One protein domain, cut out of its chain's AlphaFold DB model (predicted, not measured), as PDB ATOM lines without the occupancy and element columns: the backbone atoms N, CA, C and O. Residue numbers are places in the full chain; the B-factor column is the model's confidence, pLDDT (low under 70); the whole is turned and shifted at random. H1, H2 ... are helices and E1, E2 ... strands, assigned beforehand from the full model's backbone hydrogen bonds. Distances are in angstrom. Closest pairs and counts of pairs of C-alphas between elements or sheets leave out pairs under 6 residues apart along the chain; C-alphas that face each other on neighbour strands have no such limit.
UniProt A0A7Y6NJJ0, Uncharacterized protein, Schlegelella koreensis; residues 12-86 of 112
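Overview. This is residues 12 to 86 of the 112 residues of an uncharacterized protein of Schlegelella koreensis (UniProt A0A7Y6NJJ0). A wall of three antiparallel strands has two helices side by side over one face, H1 over E1 and H2 over E3, with no named helix on the other. The printed part has 75 residues, in the order H1 E1 E2 E3 H2, of mixed class. The sheet, E1 - E2 - E3, is a meander, each strand the antiparallel neighbour of the one before. The whole is compact, radius of gyration of the C-alphas 12.3 A, but elongated, spanning 33 by 21 by 20 A.

Along the chain. E1 is residues 29 to 35, 19.8 A; E2 46 to 52, 20.2 A; E3 58 to 62, 13.9 A. H1, residues 12 to 21, 14.1 A, begins at C-alpha 12 (153.744, 174.522, 25.081). H2, residues 69 to 78, 14.2 A, ends at C-alpha 78 (150.695, 168.215, 7.300).

Arrangement. Hairpin E1 and E2 has N 32 and O 49 within hydrogen-bond range, 2.9 A; hairpin E2 and E3 has N 50 and O 59, 2.8 A. H1 runs along E1, at 23 degrees on the local plane, height over the sheet 10.5 A; their closest C-alphas, Phe 12 and Leu 31, are 6.9 A apart. H2 runs along E3, height 9.5 A; closest C-alphas Tyr 61 and Trp 69, 5.7 A. H1 and H2 are close but not clearly touching, closest C-alphas Ala 14 and Leu 70, 7.9 A, at a shallow tilt of 24 degrees, the same way. In both helices every O i to N i+4 pair is within hydrogen-bond range.

Size, cuts and confidence. The C-alphas farthest apart, Gly 23 and Asp 40, are 34.5 A apart. The printed part has no cut and no long link. Residues 40 to 41 and 43 have pLDDT under 70.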
ATOM      1  N   PHE A  12     152.475 173.929  25.523       90.44
ATOM      2  CA  PHE A  12     153.744 174.522  25.081       90.44
ATOM      3  C   PHE A  12     154.849 173.502  24.780       90.44
ATOM      4  O   PHE A  12     155.516 173.605  23.755       90.44
ATOM      5  N   GLU A  13     155.079 172.545  25.679       92.12
ATOM      6  CA  GLU A  13     156.166 171.566  25.552       92.12
ATOM      7  C   GLU A  13     155.916 170.638  24.365       92.12
ATOM      8  O   GLU A  13     156.822 170.387  23.571       92.12
ATOM      9  N   ALA A  14     154.668 170.194  24.199       92.81
ATOM     10  CA  ALA A  14     154.270 169.356  23.076       92.81
ATOM     11  C   ALA A  14     154.420 170.087  21.732       92.81
ATOM     12  O   ALA A  14     154.949 169.510  20.785       92.81
ATOM     13  N   VAL A  15     154.016 171.361  21.644       94.88
ATOM     14  CA  VAL A  15     154.206 172.154  20.418       94.88
ATOM     15  C   VAL A  15     155.680 172.368  20.114       94.88
ATOM     16  O   VAL A  15     156.090 172.127  18.983       94.88
ATOM     17  N   ARG A  16     156.487 172.770  21.103       95.06
ATOM     18  CA  ARG A  16     157.931 172.970  20.907       95.06
ATOM     19  C   ARG A  16     158.609 171.702  20.405       95.06
ATOM     20  O   ARG A  16     159.325 171.769  19.415       95.06
ATOM     21  N   ALA A  17     158.323 170.558  21.028       94.81
ATOM     22  CA  ALA A  17     158.887 169.278  20.613       94.81
ATOM     23  C   ALA A  17     158.502 168.914  19.169       94.81
ATOM     24  O   ALA A  17     159.332 168.414  18.415       94.81
ATOM     25  N   VAL A  18     157.256 169.176  18.758       95.81
ATOM     26  CA  VAL A  18     156.810 168.919  17.380       95.81
ATOM     27  C   VAL A  18     157.456 169.883  16.386       95.81
ATOM     28  O   VAL A  18     157.903 169.430  15.337       95.81
ATOM     29  N   LEU A  19     157.506 171.183  16.688       95.06
ATOM     30  CA  LEU A  19     158.126 172.185  15.817       95.06
ATOM     31  C   LEU A  19     159.615 171.877  15.606       95.06
ATOM     32  O   LEU A  19     160.062 171.783  14.465       95.06
ATOM     33  N   GLU A  20     160.344 171.611  16.689       94.00
ATOM     34  CA  GLU A  20     161.756 171.216  16.652       94.00
ATOM     35  C   GLU A  20     161.955 169.925  15.841       94.00
ATOM     36  O   GLU A  20     162.752 169.892  14.906       94.00
ATOM     37  N   ALA A  21     161.161 168.881  16.105       93.94
ATOM     38  CA  ALA A  21     161.238 167.617  15.365       93.94
ATOM     39  C   ALA A  21     160.884 167.748  13.871       93.94
ATOM     40  O   ALA A  21     161.192 166.854  13.080       93.94
ATOM     41  N   LYS A  22     160.204 168.829  13.476       92.06
ATOM     42  CA  LYS A  22     159.860 169.143  12.083       92.06
ATOM     43  C   LYS A  22     160.844 170.111  11.420       92.06
ATOM     44  O   LYS A  22     160.656 170.399  10.243       92.06
ATOM     45  N   GLY A  23     161.885 170.551  12.128       93.25
ATOM     46  CA  GLY A  23     162.918 171.444  11.597       93.25
ATOM     47  C   GLY A  23     162.512 172.917  11.570       93.25
ATOM     48  O   GLY A  23     163.049 173.682  10.775       93.25
ATOM     49  N   PHE A  24     161.544 173.322  12.392       94.56
ATOM     50  CA  PHE A  24     161.208 174.733  12.557       94.56
ATOM     51  C   PHE A  24     162.138 175.411  13.565       94.56
ATOM     52  O   PHE A  24     162.414 174.872  14.637       94.56
ATOM     53  N   GLU A  25     162.526 176.647  13.259       94.31
ATOM     54  CA  GLU A  25     163.224 177.536  14.187       94.31
ATOM     55  C   GLU A  25     162.265 177.996  15.292       94.31
ATOM     56  O   GLU A  25     161.345 178.770  15.035       94.31
ATOM     57  N   LEU A  26     162.465 177.535  16.531       94.75
ATOM     58  CA  LEU A  26     161.542 177.827  17.640       94.75
ATOM     59  C   LEU A  26     161.421 179.326  17.952       94.75
ATOM     60  O   LEU A  26     160.348 179.769  18.356       94.75
ATOM     61  N   ASP A  27     162.486 180.099  17.734       95.69
ATOM     62  CA  ASP A  27     162.496 181.551  17.956       95.69
ATOM     63  C   ASP A  27     161.641 182.317  16.931       95.69
ATOM     64  O   ASP A  27     161.334 183.490  17.137       95.69
ATOM     65  N   ASP A  28     161.215 181.661  15.845       95.69
ATOM     66  CA  ASP A  28     160.265 182.219  14.881       95.69
ATOM     67  C   ASP A  28     158.799 182.015  15.307       95.69
ATOM     68  O   ASP A  28     157.885 182.388  14.571       95.69
ATOM     69  N   PHE A  29     158.545 181.423  16.483       97.19
ATOM     70  CA  PHE A  29     157.198 181.139  16.976       97.19
ATOM     71  C   PHE A  29     156.913 181.779  18.337       97.19
ATOM     72  O   PHE A  29     157.571 181.517  19.341       97.19
ATOM     73  N   GLU A  30     155.825 182.546  18.393       97.19
ATOM     74  CA  GLU A  30     155.215 183.010  19.635       97.19
ATOM     75  C   GLU A  30     154.095 182.047  20.048       97.19
ATOM     76  O   GLU A  30     153.140 181.806  19.301       97.19
ATOM     77  N   LEU A  31     154.197 181.516  21.264       95.50
ATOM     78  CA  LEU A  31     153.214 180.615  21.857       95.50
ATOM     79  C   LEU A  31     152.531 181.321  23.035       95.50
ATOM     80  O   LEU A  31     153.202 181.893  23.897       95.50
ATOM     81  N   LYS A  32     151.197 181.283  23.099       94.00
ATOM     82  CA  LYS A  32     150.431 181.860  24.213       94.00
ATOM     83  C   LYS A  32     149.271 180.953  24.600       94.00
ATOM     84  O   LYS A  32     148.388 180.704  23.785       94.00
ATOM     85  N   GLU A  33     149.243 180.516  25.854       90.62
ATOM     86  CA  GLU A  33     148.036 179.944  26.450       90.62
ATOM     87  C   GLU A  33     147.157 181.069  26.996       90.62
ATOM     88  O   GLU A  33     147.651 182.007  27.629       90.62
ATOM     89  N   ASP A  34     145.859 180.984  26.734       87.25
ATOM     90  CA  ASP A  34     144.878 181.941  27.229       87.25
ATOM     91  C   ASP A  34     143.635 181.221  27.755       87.25
ATOM     92  O   ASP A  34     143.346 180.077  27.382       87.25
ATOM     93  N   VAL A  35     142.901 181.915  28.621       83.69
ATOM     94  CA  VAL A  35     141.581 181.489  29.080       83.69
ATOM     95  C   VAL A  35     140.557 182.435  28.474       83.69
ATOM     96  O   VAL A  35     140.450 183.598  28.859       83.69
ATOM     97  N   VAL A  36     139.807 181.930  27.508       81.25
ATOM     98  CA  VAL A  36     138.699 182.621  26.860       81.25
ATOM     99  C   VAL A  36     137.379 182.215  27.504       81.25
ATOM    100  O   VAL A  36     137.228 181.111  28.031       81.25
ATOM    101  N   SER A  37     136.399 183.115  27.453       76.56
ATOM    102  CA  SER A  37     135.028 182.763  27.814       76.56
ATOM    103  C   SER A  37     134.555 181.609  26.929       76.56
ATOM    104  O   SER A  37     134.770 181.669  25.714       76.56
ATOM    105  N   PRO A  38     133.910 180.581  27.499       73.19
ATOM    106  CA  PRO A  38     133.417 179.468  26.711       73.19
ATOM    107  C   PRO A  38     132.409 179.955  25.669       73.19
ATOM    108  O   PRO A  38     131.546 180.791  25.952       73.19
ATOM    109  N   SER A  39     132.545 179.436  24.455       73.00
ATOM    110  CA  SER A  39     131.631 179.648  23.332       73.00
ATOM    111  C   SER A  39     131.347 178.310  22.654       73.00
ATOM    112  O   SER A  39     131.945 177.296  23.024       73.00
ATOM    113  N   ASP A  40     130.476 178.305  21.643       67.62
ATOM    114  CA  ASP A  40     130.166 177.100  20.859       67.62
ATOM    115  C   ASP A  40     131.427 176.436  20.261       67.62
ATOM    116  O   ASP A  40     131.462 175.219  20.091       67.62
ATOM    117  N   ASP A  41     132.488 177.216  20.027       68.25
ATOM    118  CA  ASP A  41     133.766 176.741  19.486       68.25
ATOM    119  C   ASP A  41     134.788 176.335  20.575       68.25
ATOM    120  O   ASP A  41     135.759 175.635  20.282       68.25
ATOM    121  N   TRP A  42     134.596 176.755  21.836       72.38
ATOM    122  CA  TRP A  42     135.600 176.654  22.910       72.38
ATOM    123  C   TRP A  42     134.984 176.203  24.245       72.38
ATOM    124  O   TRP A  42     134.893 176.976  25.196       72.38
ATOM    125  N   ILE A  43     134.575 174.938  24.335       65.50
ATOM    126  CA  ILE A  43     133.788 174.407  25.469       65.50
ATOM    127  C   ILE A  43     134.492 174.567  26.831       65.50
ATOM    128  O   ILE A  43     133.857 174.947  27.812       65.50
ATOM    129  N   ASP A  44     135.809 174.356  26.886       70.50
ATOM    130  CA  ASP A  44     136.578 174.371  28.143       70.50
ATOM    131  C   ASP A  44     137.314 175.698  28.396       70.50
ATOM    132  O   ASP A  44     138.069 175.830  29.361       70.50
ATOM    133  N   GLY A  45     137.140 176.680  27.504       75.12
ATOM    134  CA  GLY A  45     137.703 178.024  27.631       75.12
ATOM    135  C   GLY A  45     139.233 178.117  27.606       75.12
ATOM    136  O   GLY A  45     139.761 179.217  27.640       75.12
ATOM    137  N   ARG A  46     139.989 177.019  27.531       87.38
ATOM    138  CA  ARG A  46     141.453 177.062  27.383       87.38
ATOM    139  C   ARG A  46     141.835 176.990  25.921       87.38
ATOM    140  O   ARG A  46     141.358 176.110  25.205       87.38
ATOM    141  N   VAL A  47     142.711 177.890  25.493       90.94
ATOM    142  CA  VAL A  47     143.225 177.909  24.127       90.94
ATOM    143  C   VAL A  47     144.738 178.057  24.104       90.94
ATOM    144  O   VAL A  47     145.330 178.683  24.981       90.94
ATOM    145  N   LEU A  48     145.355 177.511  23.063       93.25
ATOM    146  CA  LEU A  48     146.739 177.751  22.689       93.25
ATOM    147  C   LEU A  48     146.767 178.507  21.363       93.25
ATOM    148  O   LEU A  48     146.290 178.006  20.346       93.25
ATOM    149  N   ARG A  49     147.345 179.703  21.380       95.19
ATOM    150  CA  ARG A  49     147.632 180.515  20.200       95.19
ATOM    151  C   ARG A  49     149.081 180.293  19.780       95.19
ATOM    152  O   ARG A  49     149.984 180.397  20.610       95.19
ATOM    153  N   ILE A  50     149.279 180.004  18.499       97.06
ATOM    154  CA  ILE A  50     150.577 179.774  17.863       97.06
ATOM    155  C   ILE A  50     150.703 180.756  16.704       97.06
ATOM    156  O   ILE A  50     149.947 180.660  15.732       97.06
ATOM    157  N   ARG A  51     151.657 181.681  16.789       97.75
ATOM    158  CA  ARG A  51     151.942 182.655  15.735       97.75
ATOM    159  C   ARG A  51     153.364 182.475  15.228       97.75
ATOM    160  O   ARG A  51     154.294 182.482  16.023       97.75
ATOM    161  N   CYS A  52     153.527 182.363  13.919       97.44
ATOM    162  CA  CYS A  52     154.827 182.450  13.272       97.44
ATOM    163  C   CYS A  52     155.152 183.927  12.995       97.44
ATOM    164  O   CYS A  52     154.353 184.641  12.385       97.44
ATOM    165  N   ILE A  53     156.306 184.398  13.464       97.06
ATOM    166  CA  ILE A  53     156.723 185.802  13.391       97.06
ATOM    167  C   ILE A  53     157.051 186.178  11.946       97.06
ATOM    168  O   ILE A  53     156.531 187.179  11.449       97.06
ATOM    169  N   SER A  54     157.869 185.375  11.260       94.75
ATOM    170  CA  SER A  54     158.337 185.664   9.900       94.75
ATOM    171  C   SER A  54     157.218 185.701   8.860       94.75
ATOM    172  O   SER A  54     157.250 186.527   7.947       94.75
ATOM    173  N   THR A  55     156.216 184.831   8.999       95.06
ATOM    174  CA  THR A  55     155.099 184.726   8.046       95.06
ATOM    175  C   THR A  55     153.872 185.521   8.484       95.06
ATOM    176  O   THR A  55     153.014 185.843   7.663       95.06
ATOM    177  N   GLY A  56     153.760 185.823   9.780       96.50
ATOM    178  CA  GLY A  56     152.553 186.370  10.388       96.50
ATOM    179  C   GLY A  56     151.393 185.375  10.490       96.50
ATOM    180  O   GLY A  56     150.330 185.768  10.974       96.50
ATOM    181  N   GLU A  57     151.560 184.119  10.054       97.19
ATOM    182  CA  GLU A  57     150.522 183.093  10.155       97.19
ATOM    183  C   GLU A  57     150.218 182.780  11.624       97.19
ATOM    184  O   GLU A  57     151.119 182.646  12.453       97.19
ATOM    185  N   GLU A  58     148.936 182.635  11.952       97.25
ATOM    186  CA  GLU A  58     148.473 182.393  13.310       97.25
ATOM    187  C   GLU A  58     147.355 181.360  13.349       97.25
ATOM    188  O   GLU A  58     146.446 181.388  12.518       97.25
ATOM    189  N   ARG A  59     147.397 180.485  14.360       95.62
ATOM    190  CA  ARG A  59     146.333 179.523  14.652       95.62
ATOM    191  C   ARG A  59     146.043 179.427  16.135       95.62
ATOM    192  O   ARG A  59     146.913 179.666  16.972       95.62
ATOM    193  N   ILE A  60     144.802 179.070  16.443       93.44
ATOM    194  CA  ILE A  60     144.286 178.937  17.802       93.44
ATOM    195  C   ILE A  60     143.678 177.545  17.946       93.44
ATOM    196  O   ILE A  60     142.886 177.123  17.106       93.44
ATOM    197  N   TYR A  61     144.040 176.848  19.020       92.44
ATOM    198  CA  TYR A  61     143.596 175.489  19.309       92.44
ATOM    199  C   TYR A  61     142.964 175.425  20.697       92.44
ATOM    200  O   TYR A  61     143.545 175.926  21.653       92.44
ATOM    201  N   ALA A  62     141.810 174.775  20.836       90.25
ATOM    202  CA  ALA A  62     141.183 174.541  22.136       90.25
ATOM    203  C   ALA A  62     142.030 173.524  22.902       90.25
ATOM    204  O   ALA A  62     142.233 172.446  22.372       90.25
ATOM    205  N   THR A  63     142.496 173.783  24.119       88.75
ATOM    206  CA  THR A  63     143.346 172.852  24.902       88.75
ATOM    207  C   THR A  63     142.629 172.249  26.115       88.75
ATOM    208  O   THR A  63     143.263 171.830  27.083       88.75
ATOM    209  N   GLY A  64     141.296 172.221  26.067       82.19
ATOM    210  CA  GLY A  64     140.428 171.582  27.057       82.19
ATOM    211  C   GLY A  64     140.643 170.076  27.240       82.19
ATOM    212  O   GLY A  64     141.270 169.427  26.406       82.19
ATOM    213  N   GLU A  65     140.085 169.499  28.310       75.12
ATOM    214  CA  GLU A  65     140.245 168.068  28.640       75.12
ATOM    215  C   GLU A  65     139.704 167.145  27.540       75.12
ATOM    216  O   GLU A  65     140.234 166.053  27.334       75.12
ATOM    217  N   ALA A  66     138.680 167.586  26.808       76.69
ATOM    218  CA  ALA A  66     138.082 166.819  25.718       76.69
ATOM    219  C   ALA A  66     138.670 167.145  24.331       76.69
ATOM    220  O   ALA A  66     138.165 166.647  23.321       76.69
ATOM    221  N   SER A  67     139.698 167.996  24.235       80.12
ATOM    222  CA  SER A  67     140.146 168.503  22.940       80.12
ATOM    223  C   SER A  67     141.167 167.594  22.244       80.12
ATOM    224  O   SER A  67     142.136 167.108  22.826       80.12
ATOM    225  N   ALA A  68     140.993 167.409  20.933       89.50
ATOM    226  CA  ALA A  68     141.930 166.683  20.068       89.50
ATOM    227  C   ALA A  68     143.043 167.594  19.505       89.50
ATOM    228  O   ALA A  68     143.531 167.393  18.391       89.50
ATOM    229  N   TRP A  69     143.419 168.630  20.256       91.81
ATOM    230  CA  TRP A  69     144.171 169.786  19.759       91.81
ATOM    231  C   TRP A  69     145.510 169.433  19.122       91.81
ATOM    232  O   TRP A  69     145.844 169.962  18.067       91.81
ATOM    233  N   LEU A  70     146.246 168.492  19.719       92.50
ATOM    234  CA  LEU A  70     147.540 168.062  19.203       92.50
ATOM    235  C   LEU A  70     147.387 167.367  17.843       92.50
ATOM    236  O   LEU A  70     148.194 167.580  16.944       92.50
ATOM    237  N   GLY A  71     146.327 166.575  17.670       94.38
ATOM    238  CA  GLY A  71     146.010 165.940  16.392       94.38
ATOM    239  C   GLY A  71     145.662 166.966  15.315       94.38
ATOM    240  O   GLY A  71     146.165 166.869  14.200       94.38
ATOM    241  N   VAL A  72     144.862 167.980  15.661       94.50
ATOM    242  CA  VAL A  72     144.520 169.083  14.745       94.50
ATOM    243  C   VAL A  72     145.768 169.876  14.354       94.50
ATOM    244  O   VAL A  72     145.990 170.104  13.170       94.50
ATOM    245  N   PHE A  73     146.629 170.214  15.317       96.31
ATOM    246  CA  PHE A  73     147.902 170.889  15.057       96.31
ATOM    247  C   PHE A  73     148.800 170.089  14.098       96.31
ATOM    248  O   PHE A  73     149.314 170.634  13.123       96.31
ATOM    249  N   LEU A  74     148.941 168.776  14.310       96.38
ATOM    250  CA  LEU A  74     149.712 167.906  13.412       96.38
ATOM    251  C   LEU A  74     149.106 167.829  12.004       96.38
ATOM    252  O   LEU A  74     149.845 167.815  11.018       96.38
ATOM    253  N   MET A  75     147.775 167.780  11.897       96.94
ATOM    254  CA  MET A  75     147.085 167.822  10.606       96.94
ATOM    255  C   MET A  75     147.320 169.148   9.886       96.94
ATOM    256  O   MET A  75     147.524 169.138   8.675       96.94
ATOM    257  N   ASP A  76     147.323 170.263  10.613       96.62
ATOM    258  CA  ASP A  76     147.572 171.580  10.042       96.62
ATOM    259  C   ASP A  76     148.991 171.688   9.476       96.62
ATOM    260  O   ASP A  76     149.156 172.079   8.317       96.62
ATOM    261  N   LEU A  77     150.004 171.237  10.223       95.56
ATOM    262  CA  LEU A  77     151.376 171.134   9.712       95.56
ATOM    263  C   LEU A  77     151.444 170.263   8.450       95.56
ATOM    264  O   LEU A  77     152.056 170.643   7.456       95.56
ATOM    265  N   GLY A  78     150.767 169.110   8.459       94.50
ATOM    266  CA  GLY A  78     150.695 168.215   7.300       94.50
ATOM    267  C   GLY A  78     149.992 168.822   6.080       94.50
ATOM    268  O   GLY A  78     150.266 168.412   4.954       94.50
ATOM    269  N   ARG A  79     149.113 169.812   6.281       95.50
ATOM    270  CA  ARG A  79     148.450 170.581   5.214       95.50
ATOM    271  C   ARG A  79     149.282 171.763   4.712       95.50
ATOM    272  O   ARG A  79     148.855 172.434   3.776       95.50
ATOM    273  N   GLY A  80     150.456 171.995   5.296       95.06
ATOM    274  CA  GLY A  80     151.369 173.066   4.906       95.06
ATOM    275  C   GLY A  80     151.206 174.358   5.703       95.06
ATOM    276  O   GLY A  80     151.783 175.372   5.316       95.06
ATOM    277  N   HIS A  81     150.462 174.349   6.813       96.00
ATOM    278  CA  HIS A  81     150.464 175.493   7.724       96.00
ATOM    279  C   HIS A  81     151.856 175.705   8.301       96.00
ATOM    280  O   HIS A  81     152.542 174.746   8.663       96.00
ATOM    281  N   TYR A  82     152.276 176.968   8.327       95.31
ATOM    282  CA  TYR A  82     153.628 177.403   8.654       95.31
ATOM    283  C   TYR A  82     154.726 176.933   7.691       95.31
ATOM    284  O   TYR A  82     155.879 177.264   7.924       95.31
ATOM    285  N   ALA A  83     154.436 176.233   6.587       93.62
ATOM    286  CA  ALA A  83     155.483 175.682   5.713       93.62
ATOM    287  C   ALA A  83     156.453 176.745   5.161       93.62
ATOM    288  O   ALA A  83     157.619 176.442   4.935       93.62
ATOM    289  N   ALA A  84     156.007 177.993   5.000       91.62
ATOM    290  CA  ALA A  84     156.868 179.106   4.589       91.62
ATOM    291  C   ALA A  84     157.935 179.492   5.638       91.62
ATOM    292  O   ALA A  84     158.910 180.152   5.294       91.62
ATOM    293  N   ALA A  85     157.759 179.079   6.895       91.44
ATOM    294  CA  ALA A  85     158.721 179.261   7.980       91.44
ATOM    295  C   ALA A  85     159.781 178.147   8.030       91.44
ATOM    296  O   ALA A  85     160.794 178.301   8.713       91.44
ATOM    297  N   LEU A  86     159.576 177.034   7.310       88.44
ATOM    298  CA  LEU A  86     160.623 176.034   7.140       88.44
ATOM    299  C   LEU A  86     161.728 176.649   6.291       88.44
ATOM    300  O   LEU A  86     161.631 176.739   5.066       88.44
TER     301      LEU A  86